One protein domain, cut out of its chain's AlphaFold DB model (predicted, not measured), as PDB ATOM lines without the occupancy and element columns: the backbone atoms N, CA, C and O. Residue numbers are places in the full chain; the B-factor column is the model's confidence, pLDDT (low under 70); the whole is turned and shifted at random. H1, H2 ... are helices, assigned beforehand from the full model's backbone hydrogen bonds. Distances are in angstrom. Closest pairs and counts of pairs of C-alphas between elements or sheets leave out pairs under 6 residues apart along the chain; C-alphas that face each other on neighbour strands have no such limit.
ATOM      1  N   ILE A  76     -51.064 -15.962  -4.163       92.38
ATOM      2  CA  ILE A  76     -50.319 -16.380  -2.966       92.38
ATOM      3  C   ILE A  76     -48.827 -16.510  -3.278       92.38
ATOM      4  O   ILE A  76     -48.003 -15.956  -2.552       92.38
ATOM      5  N   LEU A  77     -48.485 -17.188  -4.377       92.50
ATOM      6  CA  LEU A  77     -47.101 -17.366  -4.806       92.50
ATOM      7  C   LEU A  77     -46.399 -16.018  -5.014       92.50
ATOM      8  O   LEU A  77     -45.361 -15.774  -4.405       92.50
ATOM      9  N   MET A  78     -46.980 -15.126  -5.825       91.19
ATOM     10  CA  MET A  78     -46.347 -13.842  -6.152       91.19
ATOM     11  C   MET A  78     -46.153 -12.965  -4.927       91.19
ATOM     12  O   MET A  78     -45.085 -12.393  -4.743       91.19
ATOM     13  N   LYS A  79     -47.142 -12.941  -4.037       91.62
ATOM     14  CA  LYS A  79     -47.039 -12.221  -2.777       91.62
ATOM     15  C   LYS A  79     -45.886 -12.725  -1.911       91.62
ATOM     16  O   LYS A  79     -45.145 -11.923  -1.361       91.62
ATOM     17  N   ARG A  80     -45.702 -14.043  -1.797       92.75
ATOM     18  CA  ARG A  80     -44.601 -14.607  -1.001       92.75
ATOM     19  C   ARG A  80     -43.233 -14.360  -1.634       92.75
ATOM     20  O   ARG A  80     -42.298 -14.054  -0.905       92.75
ATOM     21  N   ILE A  81     -43.129 -14.390  -2.963       92.81
ATOM     22  CA  ILE A  81     -41.900 -13.994  -3.671       92.81
ATOM     23  C   ILE A  81     -41.600 -12.504  -3.444       92.81
ATOM     24  O   ILE A  81     -40.454 -12.147  -3.185       92.81
ATOM     25  N   TRP A  82     -42.614 -11.637  -3.487       94.25
ATOM     26  CA  TRP A  82     -42.453 -10.216  -3.181       94.25
ATOM     27  C   TRP A  82     -41.925  -9.990  -1.759       94.25
ATOM     28  O   TRP A  82     -40.905  -9.322  -1.600       94.25
ATOM     29  N   ILE A  83     -42.544 -10.613  -0.745       95.19
ATOM     30  CA  ILE A  83     -42.070 -10.537   0.650       95.19
ATOM     31  C   ILE A  83     -40.614 -10.997   0.743       95.19
ATOM     32  O   ILE A  83     -39.796 -10.309   1.347       95.19
ATOM     33  N   HIS A  84     -40.280 -12.130   0.122       95.56
ATOM     34  CA  HIS A  84     -38.918 -12.654   0.120       95.56
ATOM     35  C   HIS A  84     -37.915 -11.631  -0.432       95.56
ATOM     36  O   HIS A  84     -36.957 -11.286   0.255       95.56
ATOM     37  N   GLY A  85     -38.169 -11.081  -1.625       95.06
ATOM     38  CA  GLY A  85     -37.269 -10.112  -2.253       95.06
ATOM     39  C   GLY A  85     -37.126  -8.804  -1.467       95.06
ATOM     40  O   GLY A  85     -36.032  -8.248  -1.397       95.06
ATOM     41  N   VAL A  86     -38.200  -8.333  -0.822       96.62
ATOM     42  CA  VAL A  86     -38.158  -7.165   0.077       96.62
ATOM     43  C   VAL A  86     -37.291  -7.441   1.310       96.62
ATOM     44  O   VAL A  86     -36.514  -6.580   1.726       96.62
ATOM     45  N   LEU A  87     -37.392  -8.639   1.892       97.50
ATOM     46  CA  LEU A  87     -36.576  -9.037   3.038       97.50
ATOM     47  C   LEU A  87     -35.102  -9.207   2.661       97.50
ATOM     48  O   LEU A  87     -34.245  -8.719   3.395       97.50
ATOM     49  N   GLU A  88     -34.799  -9.838   1.521       97.12
ATOM     50  CA  GLU A  88     -33.429  -9.925   0.995       97.12
ATOM     51  C   GLU A  88     -32.816  -8.527   0.855       97.12
ATOM     52  O   GLU A  88     -31.722  -8.261   1.354       97.12
ATOM     53  N   GLU A  89     -33.553  -7.608   0.229       97.44
ATOM     54  CA  GLU A  89     -33.112  -6.236   0.011       97.44
ATOM     55  C   GLU A  89     -32.849  -5.499   1.334       97.44
ATOM     56  O   GLU A  89     -31.836  -4.810   1.474       97.44
ATOM     57  N   MET A  90     -33.717  -5.678   2.336       98.06
ATOM     58  CA  MET A  90     -33.524  -5.122   3.679       98.06
ATOM     59  C   MET A  90     -32.243  -5.659   4.336       98.06
ATOM     60  O   MET A  90     -31.429  -4.880   4.842       98.06
ATOM     61  N   LEU A  91     -32.062  -6.982   4.325       98.31
ATOM     62  CA  LEU A  91     -30.926  -7.671   4.942       98.31
ATOM     63  C   LEU A  91     -29.595  -7.244   4.306       98.31
ATOM     64  O   LEU A  91     -28.626  -6.972   5.018       98.31
ATOM     65  N   VAL A  92     -29.557  -7.090   2.984       98.00
ATOM     66  CA  VAL A  92     -28.350  -6.645   2.277       98.00
ATOM     67  C   VAL A  92     -28.107  -5.146   2.469       98.00
ATOM     68  O   VAL A  92     -27.011  -4.735   2.854       98.00
ATOM     69  N   ARG A  93     -29.104  -4.282   2.235       97.00
ATOM     70  CA  ARG A  93     -28.876  -2.824   2.246       97.00
ATOM     71  C   ARG A  93     -28.643  -2.252   3.629       97.00
ATOM     72  O   ARG A  93     -27.776  -1.383   3.761       97.00
ATOM     73  N   ILE A  94     -29.405  -2.703   4.622       97.31
ATOM     74  CA  ILE A  94     -29.381  -2.136   5.975       97.31
ATOM     75  C   ILE A  94     -28.370  -2.881   6.836       97.31
ATOM     76  O   ILE A  94     -27.496  -2.255   7.429       97.31
ATOM     77  N   PHE A  95     -28.449  -4.212   6.858       97.56
ATOM     78  CA  PHE A  95     -27.630  -5.039   7.747       97.56
ATOM     79  C   PHE A  95     -26.302  -5.487   7.125       97.56
ATOM     80  O   PHE A  95     -25.482  -6.072   7.828       97.56
ATOM     81  N   LYS A  96     -26.062  -5.191   5.838       97.69
ATOM     82  CA  LYS A  96     -24.829  -5.546   5.109       97.69
ATOM     83  C   LYS A  96     -24.526  -7.048   5.132       97.69
ATOM     84  O   LYS A  96     -23.367  -7.449   5.083       97.69
ATOM     85  N   ILE A  97     -25.573  -7.867   5.204       97.81
ATOM     86  CA  ILE A  97     -25.459  -9.322   5.124       97.81
ATOM     87  C   ILE A  97     -25.137  -9.701   3.674       97.81
ATOM     88  O   ILE A  97     -25.630  -9.075   2.737       97.81
ATOM     89  N   GLU A  98     -24.285 -10.707   3.495       97.31
ATOM     90  CA  GLU A  98     -23.947 -11.266   2.183       97.31
ATOM     91  C   GLU A  98     -25.213 -11.822   1.490       97.31
ATOM     92  O   GLU A  98     -26.138 -12.282   2.157       97.31
ATOM     93  N   ILE A  99     -25.285 -11.735   0.161       95.06
ATOM     94  CA  ILE A  99     -26.495 -11.979  -0.638       95.06
ATOM     95  C   ILE A  99     -27.079 -13.384  -0.410       95.06
ATOM     96  O   ILE A  99     -28.273 -13.505  -0.118       95.06
ATOM     97  N   ASP A 100     -26.270 -14.445  -0.495       92.75
ATOM     98  CA  ASP A 100     -26.756 -15.819  -0.295       92.75
ATOM     99  C   ASP A 100     -27.178 -16.051   1.169       92.75
ATOM    100  O   ASP A 100     -28.188 -16.707   1.450       92.75
ATOM    101  N   SER A 101     -26.454 -15.452   2.118       94.75
ATOM    102  CA  SER A 101     -26.816 -15.492   3.542       94.75
ATOM    103  C   SER A 101     -28.143 -14.774   3.826       94.75
ATOM    104  O   SER A 101     -28.983 -15.288   4.570       94.75
ATOM    105  N   ALA A 102     -28.369 -13.616   3.203       96.12
ATOM    106  CA  ALA A 102     -29.607 -12.850   3.309       96.12
ATOM    107  C   ALA A 102     -30.803 -13.641   2.762       96.12
ATOM    108  O   ALA A 102     -31.843 -13.704   3.418       96.12
ATOM    109  N   CYS A 103     -30.641 -14.311   1.620       93.44
ATOM    110  CA  CYS A 103     -31.656 -15.198   1.051       93.44
ATOM    111  C   CYS A 103     -31.991 -16.371   1.972       93.44
ATOM    112  O   CYS A 103     -33.168 -16.660   2.194       93.44
ATOM    113  N   SER A 104     -30.981 -17.017   2.560       92.38
ATOM    114  CA  SER A 104     -31.191 -18.119   3.506       92.38
ATOM    115  C   SER A 104     -31.993 -17.678   4.734       92.38
ATOM    116  O   SER A 104     -32.924 -18.372   5.150       92.38
ATOM    117  N   ILE A 105     -31.692 -16.496   5.286       94.94
ATOM    118  CA  ILE A 105     -32.440 -15.908   6.407       94.94
ATOM    119  C   ILE A 105     -33.866 -15.549   5.974       94.94
ATOM    120  O   ILE A 105     -34.822 -15.942   6.641       94.94
ATOM    121  N   ALA A 106     -34.032 -14.854   4.844       94.81
ATOM    122  CA  ALA A 106     -35.342 -14.475   4.317       94.81
ATOM    123  C   ALA A 106     -36.238 -15.707   4.103       94.81
ATOM    124  O   ALA A 106     -37.389 -15.714   4.538       94.81
ATOM    125  N   SER A 107     -35.696 -16.800   3.554       91.81
ATOM    126  CA  SER A 107     -36.407 -18.070   3.372       91.81
ATOM    127  C   SER A 107     -36.854 -18.754   4.670       91.81
ATOM    128  O   SER A 107     -37.654 -19.691   4.606       91.81
ATOM    129  N   GLN A 108     -36.358 -18.354   5.839       91.75
ATOM    130  CA  GLN A 108     -36.824 -18.898   7.121       91.75
ATOM    131  C   GLN A 108     -38.031 -18.138   7.677       91.75
ATOM    132  O   GLN A 108     -38.770 -18.700   8.481       91.75
ATOM    133  N   ILE A 109     -38.244 -16.891   7.247       93.81
ATOM    134  CA  ILE A 109     -39.234 -15.986   7.849       93.81
ATOM    135  C   ILE A 109     -40.288 -15.462   6.859       93.81
ATOM    136  O   ILE A 109     -41.349 -15.021   7.289       93.81
ATOM    137  N   ASP A 110     -40.050 -15.528   5.545       93.44
ATOM    138  CA  ASP A 110     -40.915 -14.943   4.502       93.44
ATOM    139  C   ASP A 110     -42.383 -15.430   4.527       93.44
ATOM    140  O   ASP A 110     -43.311 -14.669   4.225       93.44
ATOM    141  N   LEU A 111     -42.627 -16.681   4.925       92.94
ATOM    142  CA  LEU A 111     -43.973 -17.252   5.059       92.94
ATOM    143  C   LEU A 111     -44.702 -16.793   6.331       92.94
ATOM    144  O   LEU A 111     -45.935 -16.835   6.373       92.94
ATOM    145  N   GLU A 112     -43.963 -16.320   7.331       94.56
ATOM    146  CA  GLU A 112     -44.490 -15.848   8.617       94.56
ATOM    147  C   GLU A 112     -44.725 -14.332   8.633       94.56
ATOM    148  O   GLU A 112     -45.546 -13.838   9.403       94.56
ATOM    149  N   VAL A 113     -44.053 -13.583   7.755       94.12
ATOM    150  CA  VAL A 113     -44.234 -12.133   7.646       94.12
ATOM    151  C   VAL A 113     -45.611 -11.803   7.057       94.12
ATOM    152  O   VAL A 113     -46.020 -12.319   6.009       94.12
ATOM    153  N   GLU A 114     -46.340 -10.927   7.749       93.31
ATOM    154  CA  GLU A 114     -47.592 -10.346   7.264       93.31
ATOM    155  C   GLU A 114     -47.331  -9.305   6.166       93.31
ATOM    156  O   GLU A 114     -46.348  -8.567   6.201       93.31
ATOM    157  N   GLU A 115     -48.258  -9.208   5.212       91.75
ATOM    158  CA  GLU A 115     -48.164  -8.284   4.071       91.75
ATOM    159  C   GLU A 115     -47.972  -6.830   4.489       91.75
ATOM    160  O   GLU A 115     -47.114  -6.149   3.945       91.75
ATOM    161  N   GLU A 116     -48.730  -6.368   5.486       93.81
ATOM    162  CA  GLU A 116     -48.660  -4.985   5.960       93.81
ATOM    163  C   GLU A 116     -47.261  -4.630   6.488       93.81
ATOM    164  O   GLU A 116     -46.778  -3.511   6.311       93.81
ATOM    165  N   ASN A 117     -46.577  -5.592   7.112       95.81
ATOM    166  CA  ASN A 117     -45.226  -5.391   7.630       95.81
ATOM    167  C   ASN A 117     -44.200  -5.373   6.496       95.81
ATOM    168  O   ASN A 117     -43.319  -4.513   6.483       95.81
ATOM    169  N   ALA A 118     -44.340  -6.272   5.520       96.00
ATOM    170  CA  ALA A 118     -43.513  -6.245   4.319       96.00
ATOM    171  C   ALA A 118     -43.704  -4.944   3.518       96.00
ATOM    172  O   ALA A 118     -42.725  -4.400   3.018       96.00
ATOM    173  N   GLU A 119     -44.918  -4.387   3.468       95.88
ATOM    174  CA  GLU A 119     -45.203  -3.132   2.760       95.88
ATOM    175  C   GLU A 119     -44.468  -1.947   3.400       95.88
ATOM    176  O   GLU A 119     -43.851  -1.138   2.707       95.88
ATOM    177  N   LYS A 120     -44.448  -1.881   4.739       97.19
ATOM    178  CA  LYS A 120     -43.687  -0.863   5.485       97.19
ATOM    179  C   LYS A 120     -42.188  -0.942   5.183       97.19
ATOM    180  O   LYS A 120     -41.558   0.089   4.947       97.19
ATOM    181  N   ILE A 121     -41.625  -2.153   5.148       97.50
ATOM    182  CA  ILE A 121     -40.215  -2.375   4.786       97.50
ATOM    183  C   ILE A 121     -39.971  -1.953   3.331       97.50
ATOM    184  O   ILE A 121     -39.035  -1.208   3.053       97.50
ATOM    185  N   CYS A 122     -40.836  -2.376   2.410       96.50
ATOM    186  CA  CYS A 122     -40.769  -2.042   0.988       96.50
ATOM    187  C   CYS A 122     -40.771  -0.523   0.750       96.50
ATOM    188  O   CYS A 122     -39.921   0.000   0.024       96.50
ATOM    189  N   SER A 123     -41.674   0.190   1.426       96.69
ATOM    190  CA  SER A 123     -41.799   1.649   1.368       96.69
ATOM    191  C   SER A 123     -40.536   2.339   1.889       96.69
ATOM    192  O   SER A 123     -39.993   3.225   1.232       96.69
ATOM    193  N   MET A 124     -40.002   1.885   3.030       97.31
ATOM    194  CA  MET A 124     -38.746   2.394   3.599       97.31
ATOM    195  C   MET A 124     -37.549   2.188   2.653       97.31
ATOM    196  O   MET A 124     -36.642   3.015   2.602       97.31
ATOM    197  N   LEU A 125     -37.547   1.098   1.883       96.62
ATOM    198  CA  LEU A 125     -36.512   0.795   0.895       96.62
ATOM    199  C   LEU A 125     -36.671   1.564  -0.427       96.62
ATOM    200  O   LEU A 125     -35.762   1.491  -1.262       96.62
ATOM    201  N   GLY A 126     -37.771   2.300  -0.613       96.25
ATOM    202  CA  GLY A 126     -38.067   3.058  -1.829       96.25
ATOM    203  C   GLY A 126     -38.615   2.203  -2.974       96.25
ATOM    204  O   GLY A 126     -38.288   2.469  -4.126       96.25
ATOM    205  N   HIS A 127     -39.409   1.170  -2.668       94.12
ATOM    206  CA  HIS A 127     -40.021   0.257  -3.647       94.12
ATOM    207  C   HIS A 127     -39.004  -0.390  -4.614       94.12
ATOM    208  O   HIS A 127     -39.060  -0.184  -5.832       94.12
ATOM    209  N   PRO A 128     -38.055  -1.193  -4.093       93.94
ATOM    210  CA  PRO A 128     -37.024  -1.845  -4.901       93.94
ATOM    211  C   PRO A 128     -37.648  -2.736  -5.987       93.94
ATOM    212  O   PRO A 128     -38.565  -3.510  -5.723       93.94
ATOM    213  N   ARG A 129     -37.147  -2.644  -7.225       91.12
ATOM    214  CA  ARG A 129     -37.663  -3.418  -8.376       91.12
ATOM    215  C   ARG A 129     -36.992  -4.775  -8.561       91.12
ATOM    216  O   ARG A 129     -37.563  -5.659  -9.194       91.12
ATOM    217  N   LYS A 130     -35.783  -4.930  -8.028       90.88
ATOM    218  CA  LYS A 130     -35.001  -6.162  -8.088       90.88
ATOM    219  C   LYS A 130     -34.507  -6.516  -6.697       90.88
ATOM    220  O   LYS A 130     -34.215  -5.609  -5.924       90.88
ATOM    221  N   CYS A 131     -34.415  -7.805  -6.398       91.56
ATOM    222  CA  CYS A 131     -33.720  -8.261  -5.203       91.56
ATOM    223  C   CYS A 131     -32.195  -8.259  -5.444       91.56
ATOM    224  O   CYS A 131     -31.760  -8.125  -6.595       91.56
ATOM    225  N   PRO A 132     -31.366  -8.446  -4.404       92.38
ATOM    226  CA  PRO A 132     -29.904  -8.419  -4.515       92.38
ATOM    227  C   PRO A 132     -29.304  -9.428  -5.510       92.38
ATOM    228  O   PRO A 132     -28.226  -9.201  -6.048       92.38
ATOM    229  N   HIS A 133     -30.021 -10.513  -5.814       87.25
ATOM    230  CA  HIS A 133     -29.660 -11.484  -6.854       87.25
ATOM    231  C   HIS A 133     -29.928 -11.014  -8.295       87.25
ATOM    232  O   HIS A 133     -29.550 -11.695  -9.246       87.25
ATOM    233  N   GLY A 134     -30.624  -9.891  -8.477       87.06
ATOM    234  CA  GLY A 134     -30.999  -9.344  -9.780       87.06
ATOM    235  C   GLY A 134     -32.363  -9.796 -10.317       87.06
ATOM    236  O   GLY A 134     -32.744  -9.343 -11.398       87.06
ATOM    237  N   TYR A 135     -33.109 -10.632  -9.586       87.25
ATOM    238  CA  TYR A 135     -34.469 -11.065  -9.948       87.25
ATOM    239  C   TYR A 135     -35.516  -9.987  -9.660       87.25
ATOM    240  O   TYR A 135     -35.361  -9.212  -8.719       87.25
ATOM    241  N   ILE A 136     -36.605  -9.961 -10.434       88.25
ATOM    242  CA  ILE A 136     -37.701  -8.996 -10.248       88.25
ATOM    243  C   ILE A 136     -38.453  -9.267  -8.940       88.25
ATOM    244  O   ILE A 136     -38.815 -10.407  -8.640       88.25
ATOM    245  N   ILE A 137     -38.744  -8.193  -8.204       90.56
ATOM    246  CA  ILE A 137     -39.678  -8.184  -7.074       90.56
ATOM    247  C   ILE A 137     -41.085  -7.889  -7.633       90.56
ATOM    248  O   ILE A 137     -41.300  -6.789  -8.142       90.56
ATOM    249  N   PRO A 138     -42.042  -8.839  -7.583       87.56
ATOM    250  CA  PRO A 138     -43.337  -8.683  -8.247       87.56
ATOM    251  C   PRO A 138     -44.296  -7.816  -7.416       87.56
ATOM    252  O   PRO A 138     -45.062  -8.335  -6.604       87.56
ATOM    253  N   HIS A 139     -44.261  -6.495  -7.607       84.44
ATOM    254  CA  HIS A 139     -45.200  -5.575  -6.952       84.44
ATOM    255  C   HIS A 139     -46.632  -5.756  -7.476       84.44
ATOM    256  O   HIS A 139     -46.869  -6.205  -8.600       84.44
ATOM    257  N   THR A 140     -47.619  -5.427  -6.640       69.19
ATOM    258  CA  THR A 140     -49.042  -5.549  -6.980       69.19
ATOM    259  C   THR A 140     -49.415  -4.635  -8.155       69.19
ATOM    260  O   THR A 140     -49.028  -3.474  -8.212       69.19
ATOM    261  N   GLY A 141     -50.173  -5.173  -9.119       57.03
ATOM    262  CA  GLY A 141     -50.600  -4.447 -10.326       57.03
ATOM    263  C   GLY A 141     -49.628  -4.515 -11.509       57.03
ATOM    264  O   GLY A 141     -50.003  -4.122 -12.611       57.03
ATOM    265  N   GLU A 142     -48.428  -5.070 -11.330       52.62
ATOM    266  CA  GLU A 142     -47.467  -5.245 -12.421       52.62
ATOM    267  C   GLU A 142     -47.671  -6.601 -13.102       52.62
ATOM    268  O   GLU A 142     -47.664  -7.666 -12.472       52.62
ATOM    269  N   SER A 143     -47.912  -6.571 -14.413       43.38
ATOM    270  CA  SER A 143     -48.071  -7.793 -15.185       43.38
ATOM    271  C   SER A 143     -46.714  -8.454 -15.402       43.38
ATOM    272  O   SER A 143     -45.849  -7.934 -16.094       43.38
ATOM    273  N   ILE A 144     -46.549  -9.673 -14.887       50.75
ATOM    274  CA  ILE A 144     -45.359 -10.506 -15.152       50.75
ATOM    275  C   ILE A 144     -45.309 -10.949 -16.636       50.75
ATOM    276  O   ILE A 144     -44.352 -11.587 -17.067       50.75
ATOM    277  N   THR A 145     -46.336 -10.639 -17.445       44.28
ATOM    278  CA  THR A 145     -46.372 -10.992 -18.876       44.28
ATOM    279  C   THR A 145     -45.357 -10.240 -19.723       44.28
ATOM    280  O   THR A 145     -45.055 -10.707 -20.815       44.28
ATOM    281  N   ASP A 146     -44.775  -9.149 -19.230       39.56
ATOM    282  CA  ASP A 146     -43.902  -8.294 -20.050       39.56
ATOM    283  C   ASP A 146     -42.434  -8.761 -20.049       39.56
ATOM    284  O   ASP A 146     -41.525  -8.062 -20.493       39.56
ATOM    285  N   HIS A 147     -42.177  -9.955 -19.512       43.28
ATOM    286  CA  HIS A 147     -40.852 -10.367 -19.050       43.28
ATOM    287  C   HIS A 147     -40.490 -11.812 -19.458       43.28
ATOM    288  O   HIS A 147     -39.620 -12.447 -18.871       43.28
ATOM    289  N   ALA A 148     -41.126 -12.356 -20.497       38.62
ATOM    290  CA  ALA A 148     -40.961 -13.754 -20.906       38.62
ATOM    291  C   ALA A 148     -39.574 -14.144 -21.482       38.62
ATOM    292  O   ALA A 148     -39.372 -15.327 -21.753       38.62
ATOM    293  N   GLU A 149     -38.610 -13.225 -21.647       37.31
ATOM    294  CA  GLU A 149     -37.422 -13.480 -22.492       37.31
ATOM    295  C   GLU A 149     -36.035 -13.185 -21.877       37.31
ATOM    296  O   GLU A 149     -35.032 -13.360 -22.562       37.31
ATOM    297  N   LEU A 150     -35.905 -12.817 -20.592       39.94
ATOM    298  CA  LEU A 150     -34.586 -12.565 -19.968       39.94
ATOM    299  C   LEU A 150     -34.389 -13.353 -18.658       39.94
ATOM    300  O   LEU A 150     -35.304 -13.479 -17.847       39.94
ATOM    301  N   GLU A 151     -33.180 -13.872 -18.407       41.59
ATOM    302  CA  GLU A 151     -32.846 -14.642 -17.186       41.59
ATOM    303  C   GLU A 151     -33.129 -13.877 -15.876       41.59
ATOM    304  O   GLU A 151     -33.481 -14.486 -14.869       41.59
ATOM    305  N   HIS A 152     -33.085 -12.542 -15.916       47.03
ATOM    306  CA  HIS A 152     -33.316 -11.630 -14.783       47.03
ATOM    307  C   HIS A 152     -34.741 -11.061 -14.724       47.03
ATOM    308  O   HIS A 152     -35.035 -10.168 -13.935       47.03
ATOM    309  N   SER A 153     -35.624 -11.572 -15.575       51.88
ATOM    310  CA  SER A 153     -37.032 -11.194 -15.672       51.88
ATOM    311  C   SER A 153     -37.959 -12.198 -14.969       51.88
ATOM    312  O   SER A 153     -39.184 -12.119 -15.060       51.88
ATOM    313  N   LYS A 154     -37.363 -13.152 -14.245       59.03
ATOM    314  CA  LYS A 154     -38.059 -14.185 -13.485       59.03
ATOM    315  C   LYS A 154     -38.043 -13.851 -11.989       59.03
ATOM    316  O   LYS A 154     -37.083 -13.246 -11.513       59.03
ATOM    317  N   PRO A 155     -39.078 -14.254 -11.241       60.94
ATOM    318  CA  PRO A 155     -39.033 -14.319  -9.786       60.94
ATOM    319  C   PRO A 155     -37.854 -15.165  -9.286       60.94
ATOM    320  O   PRO A 155     -37.481 -16.140  -9.942       60.94
ATOM    321  N   CYS A 156     -37.294 -14.823  -8.122       70.25
ATOM    322  CA  CYS A 156     -36.153 -15.542  -7.551       70.25
ATOM    323  C   CYS A 156     -36.485 -17.032  -7.352       70.25
ATOM    324  O   CYS A 156     -37.319 -17.397  -6.526       70.25
ATOM    325  N   ILE A 157     -35.828 -17.907  -8.116       69.38
ATOM    326  CA  ILE A 157     -36.011 -19.364  -8.003       69.38
ATOM    327  C   ILE A 157     -35.168 -19.974  -6.878       69.38
ATOM    328  O   ILE A 157     -35.444 -21.096  -6.460       69.38
ATOM    329  N   LYS A 158     -34.186 -19.230  -6.341       73.31
ATOM    330  CA  LYS A 158     -33.378 -19.657  -5.183       73.31
ATOM    331  C   LYS A 158     -34.206 -19.799  -3.894       73.31
ATOM    332  O   LYS A 158     -33.741 -20.421  -2.949       73.31
ATOM    333  N   ILE A 159     -35.448 -19.300  -3.883       78.38
ATOM    334  CA  ILE A 159     -36.414 -19.483  -2.787       78.38
ATOM    335  C   ILE A 159     -36.854 -20.955  -2.664       78.38
ATOM    336  O   ILE A 159     -37.311 -21.379  -1.599       78.38
ATOM    337  N   LEU A 160     -36.746 -21.740  -3.744       78.81
ATOM    338  CA  LEU A 160     -37.180 -23.133  -3.755       78.81
ATOM    339  C   LEU A 160     -36.389 -23.947  -2.728       78.81
ATOM    340  O   LEU A 160     -35.182 -24.150  -2.866       78.81
ATOM    341  N   ARG A 161     -37.089 -24.471  -1.720       77.50
ATOM    342  CA  ARG A 161     -36.485 -25.378  -0.745       77.50
ATOM    343  C   ARG A 161     -36.646 -26.798  -1.275       77.50
ATOM    344  O   ARG A 161     -37.763 -27.250  -1.511       77.50
TER     345      ARG A 161
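What this domain is: This is residues 76 to 161 of the 165 residues of an uncharacterized protein of Desulfurococcaceae archaeon AG1 (UniProt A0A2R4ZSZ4). A long helix, H1, is the core, with H2 and H3 packed on two different sides of it and apart from each other; a long stretch with no named helix, residues 125 to 143, then leads from H3 out into a loose loop. That loop holds the very short H4, far from the other three helices, and residues 148 to 161 lead back from it. The printed part has 86 residues with four named helices, in the order H1, H2, H3, H4, and no named strand; the class is all helix, and the helices hold 43 of the 86 printed residues. The whole is compact, with a radius of gyration of the C-alphas of 11.9 A, and the C-alphas span 32 by 25 by 24 A.

How they stand to each other: Begin with H1, residues 76 to 93, the longest helix. Look next at H2, residues 99 to 109: it touches H1, and the closest C-alphas are those of Glu 88 and Ala 102, 5.3 A apart. H1 touches H2 with its residues 84 to 92 alone. The two run opposite ways at a steep tilt of 49 degrees. H3, residues 115 to 124, also touches H1; here the closest C-alphas are those of Val 86 and Cys 122, 5.8 A apart. H3 runs the same way as H1 at a tilt of 37 degrees, only just steep. H2 and H3 are apart. H4, residues 144 to 147, is apart from H1, H2 and H3. Along the backbone of H1 and H3 you will find every O i to N i+4 pair within hydrogen-bond range; in H2 it is 5 of 7, and H4 is too short for such a pair.

Where its parts are: Find C-alpha 76 at (-50.319, -16.380, -2.966); from there H1 runs 25.9 A to C-alpha 93 at (-28.876, -2.824, 2.246). H2 measures 15.8 A from the C-alpha of Ile 99 to that of Ile 109. H3 measures 14.2 A from Glu 115 to Met 124. H4 starts at C-alpha 144 and ends 6.0 A on, at C-alpha 147, (-40.852, -10.367, -19.050).

The domain as a whole: The two C-alphas farthest apart are those of Phe 95 and Thr 145, 33.1 A. The printed part has no cut. The links H1 to H2 and H2 to H3 are tight, with 5 residues each, while H3 to H4 is a long link of 19 residues. Read the B-factor column for the model's confidence: the mean pLDDT of the printed part is 84.2, residues 140 to 155 and residue 157 are under 70, and H4 has a mean of 44.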